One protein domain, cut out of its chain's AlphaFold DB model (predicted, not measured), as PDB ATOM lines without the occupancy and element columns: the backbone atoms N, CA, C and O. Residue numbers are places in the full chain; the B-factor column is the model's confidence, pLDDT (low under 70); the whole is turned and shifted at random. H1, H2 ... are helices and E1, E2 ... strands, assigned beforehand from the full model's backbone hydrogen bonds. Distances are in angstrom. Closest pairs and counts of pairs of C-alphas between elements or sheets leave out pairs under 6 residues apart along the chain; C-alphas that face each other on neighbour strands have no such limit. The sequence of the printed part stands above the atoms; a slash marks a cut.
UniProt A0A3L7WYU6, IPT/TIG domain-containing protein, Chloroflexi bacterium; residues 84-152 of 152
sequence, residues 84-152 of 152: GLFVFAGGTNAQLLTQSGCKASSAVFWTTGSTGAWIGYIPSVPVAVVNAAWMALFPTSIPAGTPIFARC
ATOM      1  N   GLY A  84     152.927 232.967 228.684       81.19
ATOM      2  CA  GLY A  84     153.666 233.054 227.424       81.19
ATOM      3  C   GLY A  84     154.066 231.698 226.843       81.19
ATOM      4  O   GLY A  84     153.893 230.654 227.469       81.19
ATOM      5  N   LEU A  85     154.609 231.729 225.625       84.81
ATOM      6  CA  LEU A  85     155.222 230.581 224.954       84.81
ATOM      7  C   LEU A  85     156.723 230.535 225.261       84.81
ATOM      8  O   LEU A  85     157.404 231.556 225.179       84.81
ATOM      9  N   PHE A  86     157.244 229.348 225.552       82.00
ATOM     10  CA  PHE A  86     158.674 229.095 225.726       82.00
ATOM     11  C   PHE A  86     159.036 227.679 225.274       82.00
ATOM     12  O   PHE A  86     158.172 226.830 225.064       82.00
ATOM     13  N   VAL A  87     160.333 227.412 225.131       84.81
ATOM     14  CA  VAL A  87     160.857 226.073 224.850       84.81
ATOM     15  C   VAL A  87     161.423 225.498 226.144       84.81
ATOM     16  O   VAL A  87     162.343 226.064 226.729       84.81
ATOM     17  N   PHE A  88     160.862 224.388 226.613       87.75
ATOM     18  CA  PHE A  88     161.283 223.754 227.854       87.75
ATOM     19  C   PHE A  88     162.563 222.936 227.651       87.75
ATOM     20  O   PHE A  88     162.695 222.176 226.690       87.75
ATOM     21  N   ALA A  89     163.503 223.057 228.591       80.50
ATOM     22  CA  ALA A  89     164.778 222.335 228.564       80.50
ATOM     23  C   ALA A  89     164.638 220.827 228.847       80.50
ATOM     24  O   ALA A  89     165.612 220.086 228.749       80.50
ATOM     25  N   GLY A  90     163.424 220.372 229.159       86.50
ATOM     26  CA  GLY A  90     163.114 218.993 229.493       86.50
ATOM     27  C   GLY A  90     163.233 218.713 230.989       86.50
ATOM     28  O   GLY A  90     163.811 219.488 231.753       86.50
ATOM     29  N   GLY A  91     162.632 217.606 231.417       90.50
ATOM     30  CA  GLY A  91     162.564 217.220 232.824       90.50
ATOM     31  C   GLY A  91     161.166 216.795 233.257       90.50
ATOM     32  O   GLY A  91     160.363 216.324 232.456       90.50
ATOM     33  N   THR A  92     160.871 216.930 234.545       94.94
ATOM     34  CA  THR A  92     159.590 216.531 235.140       94.94
ATOM     35  C   THR A  92     158.569 217.669 235.126       94.94
ATOM     36  O   THR A  92     158.917 218.848 235.048       94.94
ATOM     37  N   ASN A  93     157.291 217.334 235.316       93.75
ATOM     38  CA  ASN A  93     156.227 218.328 235.500       93.75
ATOM     39  C   ASN A  93     156.480 219.264 236.703       93.75
ATOM     40  O   ASN A  93     156.079 220.426 236.682       93.75
ATOM     41  N   ALA A  94     157.157 218.777 237.749       91.88
ATOM     42  CA  ALA A  94     157.540 219.599 238.897       91.88
ATOM     43  C   ALA A  94     158.629 220.616 238.521       91.88
ATOM     44  O   ALA A  94     158.557 221.776 238.922       91.88
ATOM     45  N   GLN A  95     159.606 220.206 237.706       91.62
ATOM     46  CA  GLN A  95     160.617 221.117 237.169       91.62
ATOM     47  C   GLN A  95     159.996 222.146 236.223       91.62
ATOM     48  O   GLN A  95     160.365 223.312 236.302       91.62
ATOM     49  N   LEU A  96     159.022 221.749 235.395       91.06
ATOM     50  CA  LEU A  96     158.263 222.669 234.547       91.06
ATOM     51  C   LEU A  96     157.580 223.763 235.378       91.06
ATOM     52  O   LEU A  96     157.738 224.945 235.081       91.06
ATOM     53  N   LEU A  97     156.875 223.386 236.450       90.12
ATOM     54  CA  LEU A  97     156.210 224.343 237.331       90.12
ATOM     55  C   LEU A  97     157.213 225.305 237.982       90.12
ATOM     56  O   LEU A  97     157.057 226.519 237.858       90.12
ATOM     57  N   THR A  98     158.268 224.780 238.608       86.81
ATOM     58  CA  THR A  98     159.281 225.603 239.285       86.81
ATOM     59  C   THR A  98     160.003 226.539 238.316       86.81
ATOM     60  O   THR A  98     160.179 227.713 238.622       86.81
ATOM     61  N   GLN A  99     160.397 226.048 237.137       84.00
ATOM     62  CA  GLN A  99     161.129 226.848 236.150       84.00
ATOM     63  C   GLN A  99     160.242 227.880 235.450       84.00
ATOM     64  O   GLN A  99     160.734 228.938 235.085       84.00
ATOM     65  N   SER A 100     158.941 227.613 235.296       83.62
ATOM     66  CA  SER A 100     158.000 228.591 234.731       83.62
ATOM     67  C   SER A 100     157.777 229.817 235.627       83.62
ATOM     68  O   SER A 100     157.320 230.857 235.152       83.62
ATOM     69  N   GLY A 101     158.045 229.684 236.931       84.88
ATOM     70  CA  GLY A 101     157.703 230.685 237.939       84.88
ATOM     71  C   GLY A 101     156.206 230.762 238.282       84.88
ATOM     72  O   GLY A 101     155.828 231.589 239.113       84.88
ATOM     73  N   CYS A 102     155.343 229.922 237.695       85.50
ATOM     74  CA  CYS A 102     153.923 229.886 238.051       85.50
ATOM     75  C   CYS A 102     153.684 229.223 239.422       85.50
ATOM     76  O   CYS A 102     154.397 228.313 239.847       85.50
ATOM     77  N   LYS A 103     152.594 229.617 240.096       89.19
ATOM     78  CA  LYS A 103     152.062 228.901 241.269       89.19
ATOM     79  C   LYS A 103     151.194 227.730 240.810       89.19
ATOM     80  O   LYS A 103     150.384 227.901 239.907       89.19
ATOM     81  N   ALA A 104     151.269 226.578 241.483       90.94
ATOM     82  CA  ALA A 104     150.448 225.402 241.146       90.94
ATOM     83  C   ALA A 104     148.939 225.707 241.075       90.94
ATOM     84  O   ALA A 104     148.216 225.111 240.279       90.94
ATOM     85  N   SER A 105     148.469 226.643 241.904       91.06
ATOM     86  CA  SER A 105     147.064 227.047 241.995       91.06
ATOM     87  C   SER A 105     146.554 227.853 240.798       91.06
ATOM     88  O   SER A 105     145.344 227.969 240.646       91.06
ATOM     89  N   SER A 106     147.437 228.429 239.975       90.12
ATOM     90  CA  SER A 106     147.047 229.213 238.791       90.12
ATOM     91  C   SER A 106     147.705 228.751 237.491       90.12
ATOM     92  O   SER A 106     147.290 229.176 236.415       90.12
ATOM     93  N   ALA A 107     148.690 227.858 237.582       92.25
ATOM     94  CA  ALA A 107     149.416 227.338 236.440       92.25
ATOM     95  C   ALA A 107     148.528 226.476 235.537       92.25
ATOM     96  O   ALA A 107     147.921 225.498 235.983       92.25
ATOM     97  N   VAL A 108     148.549 226.782 234.245       94.81
ATOM     98  CA  VAL A 108     148.097 225.877 233.191       94.81
ATOM     99  C   VAL A 108     149.141 225.863 232.085       94.81
ATOM    100  O   VAL A 108     149.605 226.917 231.655       94.81
ATOM    101  N   PHE A 109     149.511 224.668 231.639       95.56
ATOM    102  CA  PHE A 109     150.478 224.446 230.571       95.56
ATOM    103  C   PHE A 109     149.799 223.770 229.390       95.56
ATOM    104  O   PHE A 109     148.924 222.930 229.579       95.56
ATOM    105  N   TRP A 110     150.230 224.100 228.181       96.56
ATOM    106  CA  TRP A 110     149.761 223.482 226.953       96.56
ATOM    107  C   TRP A 110     150.917 223.184 226.014       96.56
ATOM    108  O   TRP A 110     151.880 223.945 225.918       96.56
ATOM    109  N   THR A 111     150.785 222.091 225.277       95.75
ATOM    110  CA  THR A 111     151.692 221.711 224.196       95.75
ATOM    111  C   THR A 111     150.910 221.088 223.044       95.75
ATOM    112  O   THR A 111     149.700 220.867 223.141       95.75
ATOM    113  N   THR A 112     151.591 220.810 221.940       94.38
ATOM    114  CA  THR A 112     151.017 220.142 220.771       94.38
ATOM    115  C   THR A 112     151.419 218.672 220.755       94.38
ATOM    116  O   THR A 112     152.607 218.355 220.751       94.38
ATOM    117  N   GLY A 113     150.438 217.773 220.723       90.75
ATOM    118  CA  GLY A 113     150.667 216.346 220.510       90.75
ATOM    119  C   GLY A 113     151.096 216.024 219.077       90.75
ATOM    120  O   GLY A 113     151.049 216.872 218.186       90.75
ATOM    121  N   SER A 114     151.448 214.761 218.831       86.88
ATOM    122  CA  SER A 114     151.894 214.272 217.514       86.88
ATOM    123  C   SER A 114     150.855 214.423 216.397       86.88
ATOM    124  O   SER A 114     151.214 214.473 215.226       86.88
ATOM    125  N   THR A 115     149.572 214.526 216.747       91.56
ATOM    126  CA  THR A 115     148.456 214.750 215.815       91.56
ATOM    127  C   THR A 115     148.061 216.225 215.683       91.56
ATOM    128  O   THR A 115     147.044 216.534 215.068       91.56
ATOM    129  N   GLY A 116     148.817 217.143 216.294       88.94
ATOM    130  CA  GLY A 116     148.475 218.568 216.374       88.94
ATOM    131  C   GLY A 116     147.434 218.907 217.447       88.94
ATOM    132  O   GLY A 116     147.046 220.065 217.575       88.94
ATOM    133  N   ALA A 117     146.988 217.924 218.237       92.31
ATOM    134  CA  ALA A 117     146.068 218.157 219.346       92.31
ATOM    135  C   ALA A 117     146.687 219.080 220.406       92.31
ATOM    136  O   ALA A 117     147.858 218.934 220.757       92.31
ATOM    137  N   TRP A 118     145.885 219.992 220.954       93.94
ATOM    138  CA  TRP A 118     146.310 220.857 222.050       93.94
ATOM    139  C   TRP A 118     146.105 220.135 223.384       93.94
ATOM    140  O   TRP A 118     144.977 219.822 223.764       93.94
ATOM    141  N   ILE A 119     147.205 219.816 224.066       97.00
ATOM    142  CA  ILE A 119     147.224 218.953 225.249       97.00
ATOM    143  C   ILE A 119     147.577 219.795 226.470       97.00
ATOM    144  O   ILE A 119     148.635 220.420 226.505       97.00
ATOM    145  N   GLY A 120     146.674 219.813 227.453       95.75
ATOM    146  CA  GLY A 120     146.782 220.632 228.658       95.75
ATOM    147  C   GLY A 120     147.315 219.880 229.878       95.75
ATOM    148  O   GLY A 120     147.108 218.675 230.019       95.75
ATOM    149  N   TYR A 121     147.955 220.620 230.780       97.00
ATOM    150  CA  TYR A 121     148.370 220.167 232.102       97.00
ATOM    151  C   TYR A 121     148.072 221.224 233.162       97.00
ATOM    152  O   TYR A 121     148.551 222.357 233.083       97.00
ATOM    153  N   ILE A 122     147.282 220.836 234.164       96.75
ATOM    154  CA  ILE A 122     146.899 221.676 235.301       96.75
ATOM    155  C   ILE A 122     147.431 221.011 236.578       96.75
ATOM    156  O   ILE A 122     146.861 220.008 237.021       96.75
ATOM    157  N   PRO A 123     148.514 221.529 237.194       94.56
ATOM    158  CA  PRO A 123     149.189 220.863 238.312       94.56
ATOM    159  C   PRO A 123     148.327 220.687 239.565       94.56
ATOM    160  O   PRO A 123     148.536 219.748 240.324       94.56
ATOM    161  N   SER A 124     147.384 221.600 239.809       92.75
ATOM    162  CA  SER A 124     146.530 221.585 241.004       92.75
ATOM    163  C   SER A 124     145.276 220.720 240.868       92.75
ATOM    164  O   SER A 124     144.553 220.561 241.850       92.75
ATOM    165  N   VAL A 125     144.992 220.163 239.685       92.88
ATOM    166  CA  VAL A 125     143.749 219.417 239.460       92.88
ATOM    167  C   VAL A 125     143.892 217.966 239.933       92.88
ATOM    168  O   VAL A 125     144.716 217.230 239.389       92.88
ATOM    169  N   PRO A 126     143.057 217.508 240.887       88.06
ATOM    170  CA  PRO A 126     143.090 216.128 241.380       88.06
ATOM    171  C   PRO A 126     142.407 215.134 240.427       88.06
ATOM    172  O   PRO A 126     142.539 213.921 240.585       88.06
ATOM    173  N   VAL A 127     141.649 215.625 239.442       92.06
ATOM    174  CA  VAL A 127     140.910 214.787 238.494       92.06
ATOM    175  C   VAL A 127     141.866 214.262 237.422       92.06
ATOM    176  O   VAL A 127     142.222 214.979 236.488       92.06
ATOM    177  N   ALA A 128     142.244 212.986 237.527       87.31
ATOM    178  CA  ALA A 128     143.257 212.365 236.667       87.31
ATOM    179  C   ALA A 128     142.993 212.524 235.156       87.31
ATOM    180  O   ALA A 128     143.937 212.704 234.389       87.31
ATOM    181  N   VAL A 129     141.723 212.525 234.722       92.94
ATOM    182  CA  VAL A 129     141.359 212.653 233.296       92.94
ATOM    183  C   VAL A 129     141.810 213.980 232.678       92.94
ATOM    184  O   VAL A 129     142.136 214.016 231.497       92.94
ATOM    185  N   VAL A 130     141.897 215.054 233.471       94.12
ATOM    186  CA  VAL A 130     142.288 216.390 232.988       94.12
ATOM    187  C   VAL A 130     143.722 216.393 232.468       94.12
ATOM    188  O   VAL A 130     144.006 217.017 231.453       94.12
ATOM    189  N   ASN A 131     144.603 215.634 233.122       96.44
ATOM    190  CA  ASN A 131     146.012 215.532 232.756       96.44
ATOM    191  C   ASN A 131     146.328 214.233 231.990       96.44
ATOM    192  O   ASN A 131     147.483 214.003 231.642       96.44
ATOM    193  N   ALA A 132     145.340 213.374 231.708       96.38
ATOM    194  CA  ALA A 132     145.577 212.043 231.141       96.38
ATOM    195  C   ALA A 132     146.272 212.093 229.773       96.38
ATOM    196  O   ALA A 132     147.223 211.350 229.542       96.38
ATOM    197  N   ALA A 133     145.855 213.006 228.891       96.06
ATOM    198  CA  ALA A 133     146.489 213.183 227.585       96.06
ATOM    199  C   ALA A 133     147.939 213.685 227.705       96.06
ATOM    200  O   ALA A 133     148.808 213.238 226.961       96.06
ATOM    201  N   TRP A 134     148.222 214.563 228.672       96.88
ATOM    202  CA  TRP A 134     149.582 215.028 228.950       96.88
ATOM    203  C   TRP A 134     150.464 213.908 229.497       96.88
ATOM    204  O   TRP A 134     151.589 213.730 229.041       96.88
ATOM    205  N   MET A 135     149.946 213.113 230.434       95.44
ATOM    206  CA  MET A 135     150.668 211.968 230.994       95.44
ATOM    207  C   MET A 135     150.899 210.866 229.951       95.44
ATOM    208  O   MET A 135     151.919 210.189 230.002       95.44
ATOM    209  N   ALA A 136     149.993 210.704 228.982       95.69
ATOM    210  CA  ALA A 136     150.196 209.811 227.843       95.69
ATOM    211  C   ALA A 136     151.252 210.348 226.860       95.69
ATOM    212  O   ALA A 136     151.997 209.565 226.275       95.69
ATOM    213  N   LEU A 137     151.332 211.672 226.694       95.81
ATOM    214  CA  LEU A 137     152.340 212.322 225.856       95.81
ATOM    215  C   LEU A 137     153.741 212.266 226.490       95.81
ATOM    216  O   LEU A 137     154.725 212.061 225.783       95.81
ATOM    217  N   PHE A 138     153.828 212.416 227.815       95.81
ATOM    218  CA  PHE A 138     155.076 212.446 228.585       95.81
ATOM    219  C   PHE A 138     155.048 211.434 229.745       95.81
ATOM    220  O   PHE A 138     154.977 211.828 230.912       95.81
ATOM    221  N   PRO A 139     155.114 210.120 229.460       94.38
ATOM    222  CA  PRO A 139     154.958 209.082 230.482       94.38
ATOM    223  C   PRO A 139     156.121 209.021 231.481       94.38
ATOM    224  O   PRO A 139     155.949 208.540 232.599       94.38
ATOM    225  N   THR A 140     157.308 209.492 231.093       91.31
ATOM    226  CA  THR A 140     158.528 209.447 231.915       91.31
ATOM    227  C   THR A 140     159.070 210.842 232.202       91.31
ATOM    228  O   THR A 140     159.327 211.195 233.353       91.31
ATOM    229  N   SER A 141     159.230 211.652 231.162       92.62
ATOM    230  CA  SER A 141     159.692 213.033 231.246       92.62
ATOM    231  C   SER A 141     159.228 213.829 230.032       92.62
ATOM    232  O   SER A 141     158.880 213.275 228.989       92.62
ATOM    233  N   ILE A 142     159.238 215.150 230.179       95.00
ATOM    234  CA  ILE A 142     159.073 216.084 229.074       95.00
ATOM    235  C   ILE A 142     160.431 216.177 228.357       95.00
ATOM    236  O   ILE A 142     161.430 216.494 229.016       95.00
ATOM    237  N   PRO A 143     160.511 215.916 227.042       90.88
ATOM    238  CA  PRO A 143     161.750 216.048 226.283       90.88
ATOM    239  C   PRO A 143     162.302 217.478 226.278       90.88
ATOM    240  O   PRO A 143     161.559 218.461 226.357       90.88
ATOM    241  N   ALA A 144     163.620 217.602 226.131       85.81
ATOM    242  CA  ALA A 144     164.247 218.888 225.855       85.81
ATOM    243  C   ALA A 144     163.789 219.430 224.496       85.81
ATOM    244  O   ALA A 144     163.586 218.666 223.553       85.81
ATOM    245  N   GLY A 145     163.633 220.748 224.388       80.81
ATOM    246  CA  GLY A 145     163.160 221.375 223.155       80.81
ATOM    247  C   GLY A 145     161.637 221.363 222.997       80.81
ATOM    248  O   GLY A 145     161.142 221.758 221.946       80.81
ATOM    249  N   THR A 146     160.883 220.939 224.017       89.12
ATOM    250  CA  THR A 146     159.416 220.885 223.938       89.12
ATOM    251  C   THR A 146     158.824 222.300 223.994       89.12
ATOM    252  O   THR A 146     159.028 222.991 224.994       89.12
ATOM    253  N   PRO A 147     158.072 222.755 222.973       90.31
ATOM    254  CA  PRO A 147     157.387 224.040 223.020       90.31
ATOM    255  C   PRO A 147     156.185 223.969 223.970       90.31
ATOM    256  O   PRO A 147     155.298 223.126 223.808       90.31
ATOM    257  N   ILE A 148     156.159 224.866 224.957       92.06
ATOM    258  CA  ILE A 148     155.124 224.960 225.987       92.06
ATOM    259  C   ILE A 148     154.548 226.373 226.012       92.06
ATOM    260  O   ILE A 148     155.271 227.351 226.203       92.06
ATOM    261  N   PHE A 149     153.232 226.481 225.877       91.56
ATOM    262  CA  PHE A 149     152.500 227.682 226.260       91.56
ATOM    263  C   PHE A 149     152.070 227.552 227.719       91.56
ATOM    264  O   PHE A 149     151.602 226.495 228.134       91.56
ATOM    265  N   ALA A 150     152.212 228.610 228.503       91.31
ATOM    266  CA  ALA A 150     151.816 228.617 229.899       91.31
ATOM    267  C   ALA A 150     151.017 229.859 230.247       91.31
ATOM    268  O   ALA A 150     151.228 230.936 229.690       91.31
ATOM    269  N   ARG A 151     150.139 229.700 231.229       88.88
ATOM    270  CA  ARG A 151     149.415 230.779 231.881       88.88
ATOM    271  C   ARG A 151     149.587 230.634 233.385       88.88
ATOM    272  O   ARG A 151     149.437 229.528 233.904       88.88
ATOM    273  N   CYS A 152     149.885 231.750 234.042       86.50
ATOM    274  CA  CYS A 152     149.781 231.898 235.487       86.50
ATOM    275  C   CYS A 152     148.648 232.899 235.797       86.50
ATOM    276  O   CYS A 152     148.202 232.869 236.961       86.50
TER     277      CYS A 152
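Overview. This is residues 84 to 152 of the 152 residues of the protein "IPT/TIG domain-containing protein" of Chloroflexi bacterium (UniProt A0A3L7WYU6). A strongly twisted four-stranded sheet has helices H1 and H2 over one face and its other face bare. The 69 printed residues run E1, H1, E2, E3, H2, E4, of mixed class, the antiparallel sheet ordered E1, E4, E2, E3. The whole is compact, radius of gyration of the C-alphas 10.9 A, spanning 29 by 26 by 21 A.

Arrangement. E1, residues 84 to 88, neighbours E4, residues 146 to 151, N 86 and O 148 being 2.9 A apart. H1, residues 93 to 100, runs across the strands at a height over the sheet of 8.5 A. E2, residues 108 to 112, neighbours E4, with N 110 and O 149 2.8 A apart, and forms a hairpin with E3, residues 118 to 121, with N 111 and O 119 3.0 A apart. H2, residues 128 to 137, touches E3, the closest C-alphas, Tyr 121 and Asn 131, being 5.2 A apart. Within hydrogen-bond range is every O i to N i+4 pair in H1, and 4 of 6 in H2.

Along the chain. C-alpha 84 begins E1 at (153.666, 233.054, 227.424); E4, 16.2 A long, ends at C-alpha 151, (149.415, 230.779, 231.881).

Size, cuts and confidence. The printed part has no cut and no long link; no printed residue is under 70 in pLDDT.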